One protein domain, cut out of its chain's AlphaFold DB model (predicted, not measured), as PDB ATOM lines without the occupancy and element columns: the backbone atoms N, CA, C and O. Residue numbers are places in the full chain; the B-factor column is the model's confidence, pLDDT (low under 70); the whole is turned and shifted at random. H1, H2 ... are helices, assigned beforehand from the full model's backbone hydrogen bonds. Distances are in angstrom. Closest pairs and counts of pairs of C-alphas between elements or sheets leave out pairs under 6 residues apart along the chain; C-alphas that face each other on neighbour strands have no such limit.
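AT A GLANCE: This is residues 11 to 90 of the 313 residues of an uncharacterized protein of Parcubacteria group bacterium (UniProt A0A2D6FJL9). The domain has little regular structure: it is a long rod of mostly loop, with two short helices, H1 and H2, set far apart along its length. After H1 and the free turn at residues 25 to 30, the backbone runs the length of the rod to residues 51 to 60, then folds back through H2. The printed part has 80 residues, of which 13 are in named elements, in the order H1, H2; the class is all helix, with no named strand. It is extended, with a radius of gyration of the C-alphas of 18.2 A and spans of 58 by 25 by 20 A.

HOW THE PARTS SIT: H1, residues 18 to 25, and H2, residues 67 to 71, are apart. In both, every O i to N i+4 pair is within hydrogen-bond range.

IN THESE COORDINATES: H1 measures 10.4 A, from C-alpha 18 at (-7.673, 4.663, 36.173). H2 measures 6.3 A, ending at C-alpha 71, (-30.411, 23.817, 30.509).

THE WHOLE: The C-alphas of Asp 28 and Pro 59 are the farthest apart, 58.5 A. The link from H1 to H2 is long, 41 residues. The printed part has no cut. Residue 12 and residues 81 to 86 have pLDDT under 70.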
ATOM      1  N   ILE A  11     -23.272  19.972  45.672       70.31
ATOM      2  CA  ILE A  11     -23.009  18.532  45.689       70.31
ATOM      3  C   ILE A  11     -21.967  18.234  44.609       70.31
ATOM      4  O   ILE A  11     -22.162  18.567  43.444       70.31
ATOM      5  N   LEU A  12     -20.855  17.618  45.010       69.88
ATOM      6  CA  LEU A  12     -19.761  17.232  44.121       69.88
ATOM      7  C   LEU A  12     -19.770  15.713  43.948       69.88
ATOM      8  O   LEU A  12     -19.678  14.985  44.938       69.88
ATOM      9  N   ASP A  13     -19.839  15.256  42.701       73.69
ATOM     10  CA  ASP A  13     -19.529  13.877  42.336       73.69
ATOM     11  C   ASP A  13     -18.099  13.819  41.788       73.69
ATOM     12  O   ASP A  13     -17.717  14.606  40.920       73.69
ATOM     13  N   ALA A  14     -17.277  12.932  42.341       77.06
ATOM     14  CA  ALA A  14     -15.866  12.842  42.001       77.06
ATOM     15  C   ALA A  14     -15.426  11.382  41.947       77.06
ATOM     16  O   ALA A  14     -15.464  10.659  42.945       77.06
ATOM     17  N   VAL A  15     -14.917  10.974  40.786       80.00
ATOM     18  CA  VAL A  15     -14.391   9.627  40.575       80.00
ATOM     19  C   VAL A  15     -12.900   9.692  40.269       80.00
ATOM     20  O   VAL A  15     -12.416  10.559  39.544       80.00
ATOM     21  N   LEU A  16     -12.133   8.755  40.831       79.44
ATOM     22  CA  LEU A  16     -10.723   8.614  40.485       79.44
ATOM     23  C   LEU A  16     -10.578   8.043  39.075       79.44
ATOM     24  O   LEU A  16     -11.211   7.040  38.731       79.44
ATOM     25  N   THR A  17      -9.661   8.630  38.310       80.31
ATOM     26  CA  THR A  17      -9.223   8.079  37.026       80.31
ATOM     27  C   THR A  17      -8.560   6.715  37.210       80.31
ATOM     28  O   THR A  17      -8.179   6.349  38.327       80.31
ATOM     29  N   ASP A  18      -8.347   5.971  36.125       81.94
ATOM     30  CA  ASP A  18      -7.673   4.663  36.173       81.94
ATOM     31  C   ASP A  18      -6.338   4.699  36.923       81.94
ATOM     32  O   ASP A  18      -6.065   3.864  37.787       81.94
ATOM     33  N   THR A  19      -5.532   5.732  36.673       80.31
ATOM     34  CA  THR A  19      -4.253   5.920  37.374       80.31
ATOM     35  C   THR A  19      -4.459   6.240  38.856       80.31
ATOM     36  O   THR A  19      -3.698   5.772  39.706       80.31
ATOM     37  N   GLY A  20      -5.486   7.027  39.189       82.75
ATOM     38  CA  GLY A  20      -5.853   7.330  40.572       82.75
ATOM     39  C   GLY A  20      -6.273   6.077  41.338       82.75
ATOM     40  O   GLY A  20      -5.745   5.817  42.419       82.75
ATOM     41  N   ARG A  21      -7.142   5.249  40.748       85.69
ATOM     42  CA  ARG A  21      -7.554   3.956  41.313       85.69
ATOM     43  C   ARG A  21      -6.389   2.998  41.475       85.69
ATOM     44  O   ARG A  21      -6.266   2.384  42.527       85.69
ATOM     45  N   PHE A  22      -5.511   2.906  40.477       85.12
ATOM     46  CA  PHE A  22      -4.304   2.086  40.556       85.12
ATOM     47  C   PHE A  22      -3.418   2.489  41.739       85.12
ATOM     48  O   PHE A  22      -2.949   1.631  42.482       85.12
ATOM     49  N   ARG A  23      -3.212   3.795  41.951       84.94
ATOM     50  CA  ARG A  23      -2.419   4.300  43.081       84.94
ATOM     51  C   ARG A  23      -3.114   4.082  44.423       84.94
ATOM     52  O   ARG A  23      -2.442   3.707  45.375       84.94
ATOM     53  N   LEU A  24      -4.432   4.266  44.499       86.50
ATOM     54  CA  LEU A  24      -5.201   3.985  45.714       86.50
ATOM     55  C   LEU A  24      -5.173   2.486  46.064       86.50
ATOM     56  O   LEU A  24      -4.969   2.125  47.220       86.50
ATOM     57  N   ALA A  25      -5.309   1.614  45.062       87.94
ATOM     58  CA  ALA A  25      -5.323   0.161  45.221       87.94
ATOM     59  C   ALA A  25      -3.983  -0.426  45.700       87.94
ATOM     60  O   ALA A  25      -3.964  -1.541  46.215       87.94
ATOM     61  N   ARG A  26      -2.866   0.310  45.581       87.81
ATOM     62  CA  ARG A  26      -1.564  -0.121  46.125       87.81
ATOM     63  C   ARG A  26      -1.553  -0.217  47.651       87.81
ATOM     64  O   ARG A  26      -0.736  -0.962  48.178       87.81
ATOM     65  N   GLY A  27      -2.428   0.508  48.355       83.25
ATOM     66  CA  GLY A  27      -2.600   0.374  49.809       83.25
ATOM     67  C   GLY A  27      -1.359   0.694  50.657       83.25
ATOM     68  O   GLY A  27      -1.331   0.379  51.840       83.25
ATOM     69  N   ASP A  28      -0.339   1.327  50.077       88.38
ATOM     70  CA  ASP A  28       0.954   1.616  50.711       88.38
ATOM     71  C   ASP A  28       0.966   2.944  51.498       88.38
ATOM     72  O   ASP A  28       1.997   3.356  52.028       88.38
ATOM     73  N   GLY A  29      -0.175   3.643  51.563       82.06
ATOM     74  CA  GLY A  29      -0.319   4.945  52.224       82.06
ATOM     75  C   GLY A  29       0.365   6.111  51.498       82.06
ATOM     76  O   GLY A  29       0.341   7.237  51.999       82.06
ATOM     77  N   THR A  30       0.952   5.878  50.320       83.62
ATOM     78  CA  THR A  30       1.649   6.911  49.535       83.62
ATOM     79  C   THR A  30       0.694   7.769  48.709       83.62
ATOM     80  O   THR A  30       1.044   8.881  48.308       83.62
ATOM     81  N   PHE A  31      -0.527   7.288  48.464       84.44
ATOM     82  CA  PHE A  31      -1.520   8.022  47.694       84.44
ATOM     83  C   PHE A  31      -2.043   9.230  48.476       84.44
ATOM     84  O   PHE A  31      -2.775   9.104  49.459       84.44
ATOM     85  N   ARG A  32      -1.672  10.424  48.011       82.00
ATOM     86  CA  ARG A  32      -2.166  11.707  48.512       82.00
ATOM     87  C   ARG A  32      -2.489  12.624  47.343       82.00
ATOM     88  O   ARG A  32      -1.644  12.853  46.478       82.00
ATOM     89  N   ILE A  33      -3.696  13.183  47.345       79.62
ATOM     90  CA  ILE A  33      -4.072  14.257  46.424       79.62
ATOM     91  C   ILE A  33      -3.441  15.544  46.963       79.62
ATOM     92  O   ILE A  33      -3.914  16.110  47.943       79.62
ATOM     93  N   ALA A  34      -2.319  15.961  46.373       82.06
ATOM     94  CA  ALA A  34      -1.595  17.169  46.786       82.06
ATOM     95  C   ALA A  34      -2.024  18.421  46.007       82.06
ATOM     96  O   ALA A  34      -1.879  19.537  46.495       82.06
ATOM     97  N   LYS A  35      -2.508  18.231  44.776       79.88
ATOM     98  CA  LYS A  35      -2.954  19.289  43.871       79.88
ATOM     99  C   LYS A  35      -4.145  18.777  43.070       79.88
ATOM    100  O   LYS A  35      -4.193  17.591  42.741       79.88
ATOM    101  N   PHE A  36      -5.060  19.676  42.751       75.31
ATOM    102  CA  PHE A  36      -6.179  19.441  41.849       75.31
ATOM    103  C   PHE A  36      -6.322  20.657  40.927       75.31
ATOM    104  O   PHE A  36      -5.879  21.751  41.279       75.31
ATOM    105  N   ALA A  37      -6.899  20.448  39.749       71.31
ATOM    106  CA  ALA A  37      -7.369  21.512  38.869       71.31
ATOM    107  C   ALA A  37      -8.873  21.330  38.675       71.31
ATOM    108  O   ALA A  37      -9.364  20.201  38.688       71.31
ATOM    109  N   LEU A  38      -9.572  22.447  38.518       74.38
ATOM    110  CA  LEU A  38     -10.956  22.479  38.070       74.38
ATOM    111  C   LEU A  38     -10.932  22.795  36.575       74.38
ATOM    112  O   LEU A  38     -10.103  23.595  36.144       74.38
ATOM    113  N   ALA A  39     -11.806  22.155  35.810       71.81
ATOM    114  CA  ALA A  39     -11.991  22.423  34.392       71.81
ATOM    115  C   ALA A  39     -13.487  22.607  34.126       71.81
ATOM    116  O   ALA A  39     -14.308  21.901  34.710       71.81
ATOM    117  N   ASP A  40     -13.817  23.552  33.259       77.31
ATOM    118  CA  ASP A  40     -15.165  23.910  32.809       77.31
ATOM    119  C   ASP A  40     -15.342  23.645  31.301       77.31
ATOM    120  O   ASP A  40     -16.258  24.167  30.675       77.31
ATOM    121  N   ASP A  41     -14.495  22.779  30.729       74.62
ATOM    122  CA  ASP A  41     -14.377  22.496  29.287       74.62
ATOM    123  C   ASP A  41     -15.677  21.988  28.610       74.62
ATOM    124  O   ASP A  41     -15.759  21.956  27.371       74.62
ATOM    125  N   GLU A  42     -16.667  21.567  29.407       76.19
ATOM    126  CA  GLU A  42     -18.011  21.141  28.986       76.19
ATOM    127  C   GLU A  42     -18.977  22.318  28.771       76.19
ATOM    128  O   GLU A  42     -19.924  22.205  27.992       76.19
ATOM    129  N   ILE A  43     -18.740  23.455  29.431       81.62
ATOM    130  CA  ILE A  43     -19.606  24.630  29.355       81.62
ATOM    131  C   ILE A  43     -19.213  25.460  28.133       81.62
ATOM    132  O   ILE A  43     -18.128  26.038  28.065       81.62
ATOM    133  N   ASN A  44     -20.127  25.583  27.169       84.44
ATOM    134  CA  ASN A  44     -19.962  26.568  26.108       84.44
ATOM    135  C   ASN A  44     -20.441  27.951  26.578       84.44
ATOM    136  O   ASN A  44     -21.628  28.272  26.495       84.44
ATOM    137  N   TYR A  45     -19.503  28.784  27.029       85.56
ATOM    138  CA  TYR A  45     -19.787  30.158  27.451       85.56
ATOM    139  C   TYR A  45     -20.269  31.074  26.321       85.56
ATOM    140  O   TYR A  45     -20.876  32.106  26.608       85.56
ATOM    141  N   GLU A  46     -20.073  30.705  25.051       84.50
ATOM    142  CA  GLU A  46     -20.606  31.470  23.918       84.50
ATOM    143  C   GLU A  46     -22.136  31.486  23.897       84.50
ATOM    144  O   GLU A  46     -22.701  32.393  23.308       84.50
ATOM    145  N   LEU A  47     -22.812  30.547  24.571       87.00
ATOM    146  CA  LEU A  47     -24.276  30.532  24.702       87.00
ATOM    147  C   LEU A  47     -24.806  31.595  25.684       87.00
ATOM    148  O   LEU A  47     -26.016  31.741  25.867       87.00
ATOM    149  N   TYR A  48     -23.925  32.343  26.352       87.81
ATOM    150  CA  TYR A  48     -24.329  33.399  27.271       87.81
ATOM    151  C   TYR A  48     -24.835  34.631  26.505       87.81
ATOM    152  O   TYR A  48     -24.062  35.407  25.938       87.81
ATOM    153  N   ARG A  49     -26.155  34.850  26.510       88.12
ATOM    154  CA  ARG A  49     -26.831  35.883  25.703       88.12
ATOM    155  C   ARG A  49     -26.765  37.292  26.301       88.12
ATOM    156  O   ARG A  49     -27.801  37.878  26.616       88.12
ATOM    157  N   ASN A  50     -25.564  37.848  26.448       85.62
ATOM    158  CA  ASN A  50     -25.346  39.254  26.823       85.62
ATOM    159  C   ASN A  50     -25.344  40.201  25.603       85.62
ATOM    160  O   ASN A  50     -25.616  39.791  24.477       85.62
ATOM    161  N   GLU A  51     -25.028  41.483  25.818       84.00
ATOM    162  CA  GLU A  51     -24.959  42.499  24.752       84.00
ATOM    163  C   GLU A  51     -23.938  42.176  23.645       84.00
ATOM    164  O   GLU A  51     -24.123  42.605  22.510       84.00
ATOM    165  N   ASN A  52     -22.906  41.383  23.951       81.19
ATOM    166  CA  ASN A  52     -21.843  41.000  23.020       81.19
ATOM    167  C   ASN A  52     -22.149  39.699  22.252       81.19
ATOM    168  O   ASN A  52     -21.359  39.288  21.404       81.19
ATOM    169  N   HIS A  53     -23.267  39.031  22.545       83.06
ATOM    170  CA  HIS A  53     -23.656  37.787  21.889       83.06
ATOM    171  C   HIS A  53     -24.074  38.024  20.426       83.06
ATOM    172  O   HIS A  53     -24.711  39.028  20.110       83.06
ATOM    173  N   ILE A  54     -23.813  37.065  19.527       81.19
ATOM    174  CA  ILE A  54     -24.124  37.184  18.083       81.19
ATOM    175  C   ILE A  54     -25.619  37.414  17.782       81.19
ATOM    176  O   ILE A  54     -25.971  38.022  16.775       81.19
ATOM    177  N   LEU A  55     -26.502  36.939  18.666       82.44
ATOM    178  CA  LEU A  55     -27.962  37.125  18.604       82.44
ATOM    179  C   LEU A  55     -28.459  38.301  19.470       82.44
ATOM    180  O   LEU A  55     -29.665  38.429  19.694       82.44
ATOM    181  N   GLY A  56     -27.547  39.110  20.013       84.38
ATOM    182  CA  GLY A  56     -27.832  40.158  20.988       84.38
ATOM    183  C   GLY A  56     -28.296  39.633  22.352       84.38
ATOM    184  O   GLY A  56     -28.522  38.430  22.549       84.38
ATOM    185  N   ALA A  57     -28.465  40.577  23.281       85.69
ATOM    186  CA  ALA A  57     -28.910  40.311  24.641       85.69
ATOM    187  C   ALA A  57     -30.277  39.608  24.682       85.69
ATOM    188  O   ALA A  57     -31.152  39.872  23.850       85.69
ATOM    189  N   HIS A  58     -30.485  38.726  25.665       84.69
ATOM    190  CA  HIS A  58     -31.776  38.055  25.835       84.69
ATOM    191  C   HIS A  58     -32.910  39.087  26.050       84.69
ATOM    192  O   HIS A  58     -32.775  39.937  26.937       84.69
ATOM    193  N   PRO A  59     -34.032  39.014  25.300       86.12
ATOM    194  CA  PRO A  59     -35.123  39.996  25.376       86.12
ATOM    195  C   PRO A  59     -35.736  40.144  26.773       86.12
ATOM    196  O   PRO A  59     -36.101  41.244  27.175       86.12
ATOM    197  N   ASP A  60     -35.795  39.042  27.523       84.94
ATOM    198  CA  ASP A  60     -36.367  38.989  28.877       84.94
ATOM    199  C   ASP A  60     -35.420  39.508  29.983       84.94
ATOM    200  O   ASP A  60     -35.737  39.450  31.170       84.94
ATOM    201  N   GLY A  61     -34.252  40.044  29.611       83.19
ATOM    202  CA  GLY A  61     -33.305  40.678  30.528       83.19
ATOM    203  C   GLY A  61     -32.218  39.749  31.079       83.19
ATOM    204  O   GLY A  61     -32.134  38.564  30.747       83.19
ATOM    205  N   SER A  62     -31.357  40.310  31.936       82.44
ATOM    206  CA  SER A  62     -30.107  39.678  32.392       82.44
ATOM    207  C   SER A  62     -30.284  38.390  33.194       82.44
ATOM    208  O   SER A  62     -29.380  37.556  33.215       82.44
ATOM    209  N   ALA A  63     -31.458  38.178  33.792       83.94
ATOM    210  CA  ALA A  63     -31.790  36.937  34.490       83.94
ATOM    211  C   ALA A  63     -31.826  35.713  33.553       83.94
ATOM    212  O   ALA A  63     -31.644  34.587  34.008       83.94
ATOM    213  N   HIS A  64     -32.026  35.928  32.249       83.81
ATOM    214  CA  HIS A  64     -32.164  34.868  31.250       83.81
ATOM    215  C   HIS A  64     -30.909  34.669  30.393       83.81
ATOM    216  O   HIS A  64     -30.898  33.806  29.519       83.81
ATOM    217  N   TYR A  65     -29.828  35.420  30.638       87.31
ATOM    218  CA  TYR A  65     -28.612  35.332  29.815       87.31
ATOM    219  C   TYR A  65     -27.939  33.960  29.894       87.31
ATOM    220  O   TYR A  65     -27.362  33.512  28.911       87.31
ATOM    221  N   ALA A  66     -28.046  33.284  31.041       85.00
ATOM    222  CA  ALA A  66     -27.479  31.956  31.262       85.00
ATOM    223  C   ALA A  66     -28.484  30.810  31.052       85.00
ATOM    224  O   ALA A  66     -28.147  29.669  31.349       85.00
ATOM    225  N   LEU A  67     -29.712  31.078  30.588       87.38
ATOM    226  CA  LEU A  67     -30.772  30.063  30.565       87.38
ATOM    227  C   LEU A  67     -30.388  28.835  29.730       87.38
ATOM    228  O   LEU A  67     -30.594  27.713  30.181       87.38
ATOM    229  N   GLU A  68     -29.794  29.046  28.555       85.31
ATOM    230  CA  GLU A  68     -29.353  27.958  27.675       85.31
ATOM    231  C   GLU A  68     -28.252  27.119  28.338       85.31
ATOM    232  O   GLU A  68     -28.351  25.897  28.359       85.31
ATOM    233  N   ILE A  69     -27.271  27.762  28.980       87.12
ATOM    234  CA  ILE A  69     -26.190  27.083  29.715       87.12
ATOM    235  C   ILE A  69     -26.747  26.278  30.899       87.12
ATOM    236  O   ILE A  69     -26.358  25.136  31.118       87.12
ATOM    237  N   LEU A  70     -27.707  26.826  31.646       86.31
ATOM    238  CA  LEU A  70     -28.327  26.125  32.777       86.31
ATOM    239  C   LEU A  70     -29.187  24.929  32.343       86.31
ATOM    240  O   LEU A  70     -29.440  24.034  33.145       86.31
ATOM    241  N   GLN A  71     -29.655  24.923  31.094       87.12
ATOM    242  CA  GLN A  71     -30.411  23.817  30.509       87.12
ATOM    243  C   GLN A  71     -29.515  22.772  29.837       87.12
ATOM    244  O   GLN A  71     -29.998  21.675  29.546       87.12
ATOM    245  N   THR A  72     -28.233  23.073  29.588       86.56
ATOM    246  CA  THR A  72     -27.311  22.067  29.057       86.56
ATOM    247  C   THR A  72     -27.045  20.980  30.102       86.56
ATOM    248  O   THR A  72     -26.712  21.296  31.244       86.56
ATOM    249  N   PRO A  73     -27.210  19.692  29.746       84.50
ATOM    250  CA  PRO A  73     -26.881  18.604  30.653       84.50
ATOM    251  C   PRO A  73     -25.367  18.567  30.879       84.50
ATOM    252  O   PRO A  73     -24.600  18.534  29.920       84.50
ATOM    253  N   ILE A  74     -24.956  18.542  32.146       78.25
ATOM    254  CA  ILE A  74     -23.566  18.296  32.548       78.25
ATOM    255  C   ILE A  74     -23.380  16.784  32.669       78.25
ATOM    256  O   ILE A  74     -24.264  16.090  33.185       78.25
ATOM    257  N   LEU A  75     -22.265  16.268  32.155       75.81
ATOM    258  CA  LEU A  75     -21.984  14.837  32.198       75.81
ATOM    259  C   LEU A  75     -21.461  14.425  33.579       75.81
ATOM    260  O   LEU A  75     -20.868  15.208  34.317       75.81
ATOM    261  N   GLU A  76     -21.711  13.172  33.948       77.44
ATOM    262  CA  GLU A  76     -21.171  12.599  35.181       77.44
ATOM    263  C   GLU A  76     -19.644  12.444  35.108       77.44
ATOM    264  O   GLU A  76     -19.049  12.366  34.030       77.44
ATOM    265  N   ALA A  77     -18.991  12.377  36.269       75.31
ATOM    266  CA  ALA A  77     -17.543  12.245  36.332       75.31
ATOM    267  C   ALA A  77     -17.084  10.887  35.760       75.31
ATOM    268  O   ALA A  77     -17.154   9.848  36.420       75.31
ATOM    269  N   PHE A  78     -16.555  10.890  34.533       73.88
ATOM    270  CA  PHE A  78     -15.995   9.687  33.920       73.88
ATOM    271  C   PHE A  78     -14.604   9.348  34.443       73.88
ATOM    272  O   PHE A  78     -13.784  10.181  34.821       73.88
ATOM    273  N   THR A  79     -14.307   8.055  34.390       76.25
ATOM    274  CA  THR A  79     -13.045   7.512  34.893       76.25
ATOM    275  C   THR A  79     -11.914   7.538  33.865       76.25
ATOM    276  O   THR A  79     -10.740   7.451  34.230       76.25
ATOM    277  N   ASN A  80     -12.274   7.708  32.589       75.12
ATOM    278  CA  ASN A  80     -11.334   7.902  31.500       75.12
ATOM    279  C   ASN A  80     -10.976   9.391  31.396       75.12
ATOM    280  O   ASN A  80     -11.810  10.231  31.064       75.12
ATOM    281  N   ASN A  81      -9.710   9.713  31.645       63.56
ATOM    282  CA  ASN A  81      -9.200  11.084  31.637       63.56
ATOM    283  C   ASN A  81      -9.047  11.693  30.232       63.56
ATOM    284  O   ASN A  81      -8.727  12.873  30.121       63.56
ATOM    285  N   THR A  82      -9.234  10.910  29.168       66.31
ATOM    286  CA  THR A  82      -9.130  11.391  27.781       66.31
ATOM    287  C   THR A  82     -10.462  11.841  27.179       66.31
ATOM    288  O   THR A  82     -10.450  12.425  26.096       66.31
ATOM    289  N   SER A  83     -11.588  11.591  27.860       66.25
ATOM    290  CA  SER A  83     -12.930  11.776  27.292       66.25
ATOM    291  C   SER A  83     -13.568  13.148  27.542       66.25
ATOM    292  O   SER A  83     -14.347  13.576  26.699       66.25
ATOM    293  N   LEU A  84     -13.257  13.834  28.651       68.31
ATOM    294  CA  LEU A  84     -13.925  15.098  29.027       68.31
ATOM    295  C   LEU A  84     -12.985  16.308  29.093       68.31
ATOM    296  O   LEU A  84     -13.313  17.381  28.596       68.31
ATOM    297  N   MET A  85     -11.802  16.144  29.693       69.06
ATOM    298  CA  MET A  85     -10.884  17.260  29.933       69.06
ATOM    299  C   MET A  85     -10.099  17.615  28.664       69.06
ATOM    300  O   MET A  85      -9.288  16.813  28.185       69.06
ATOM    301  N   LYS A  86     -10.308  18.829  28.143       68.88
ATOM    302  CA  LYS A  86      -9.521  19.409  27.039       68.88
ATOM    303  C   LYS A  86      -8.232  20.029  27.571       68.88
ATOM    304  O   LYS A  86      -7.193  19.935  26.921       68.88
ATOM    305  N   SER A  87      -8.289  20.609  28.766       70.50
ATOM    306  CA  SER A  87      -7.140  21.134  29.496       70.50
ATOM    307  C   SER A  87      -6.657  20.127  30.544       70.50
ATOM    308  O   SER A  87      -7.441  19.513  31.265       70.50
ATOM    309  N   ARG A  88      -5.342  19.904  30.630       72.75
ATOM    310  CA  ARG A  88      -4.741  18.993  31.621       72.75
ATOM    311  C   ARG A  88      -4.053  19.783  32.726       72.75
ATOM    312  O   ARG A  88      -3.629  20.915  32.530       72.75
ATOM    313  N   LEU A  89      -3.901  19.159  33.896       75.56
ATOM    314  CA  LEU A  89      -3.122  19.744  34.987       75.56
ATOM    315  C   LEU A  89      -1.646  19.841  34.570       75.56
ATOM    316  O   LEU A  89      -0.957  18.825  34.480       75.56
ATOM    317  N   VAL A  90      -1.162  21.067  34.377       77.62
ATOM    318  CA  VAL A  90       0.244  21.375  34.089       77.62
ATOM    319  C   VAL A  90       0.870  22.062  35.301       77.62
ATOM    320  O   VAL A  90       0.239  22.874  35.976       77.62
TER     321      VAL A  90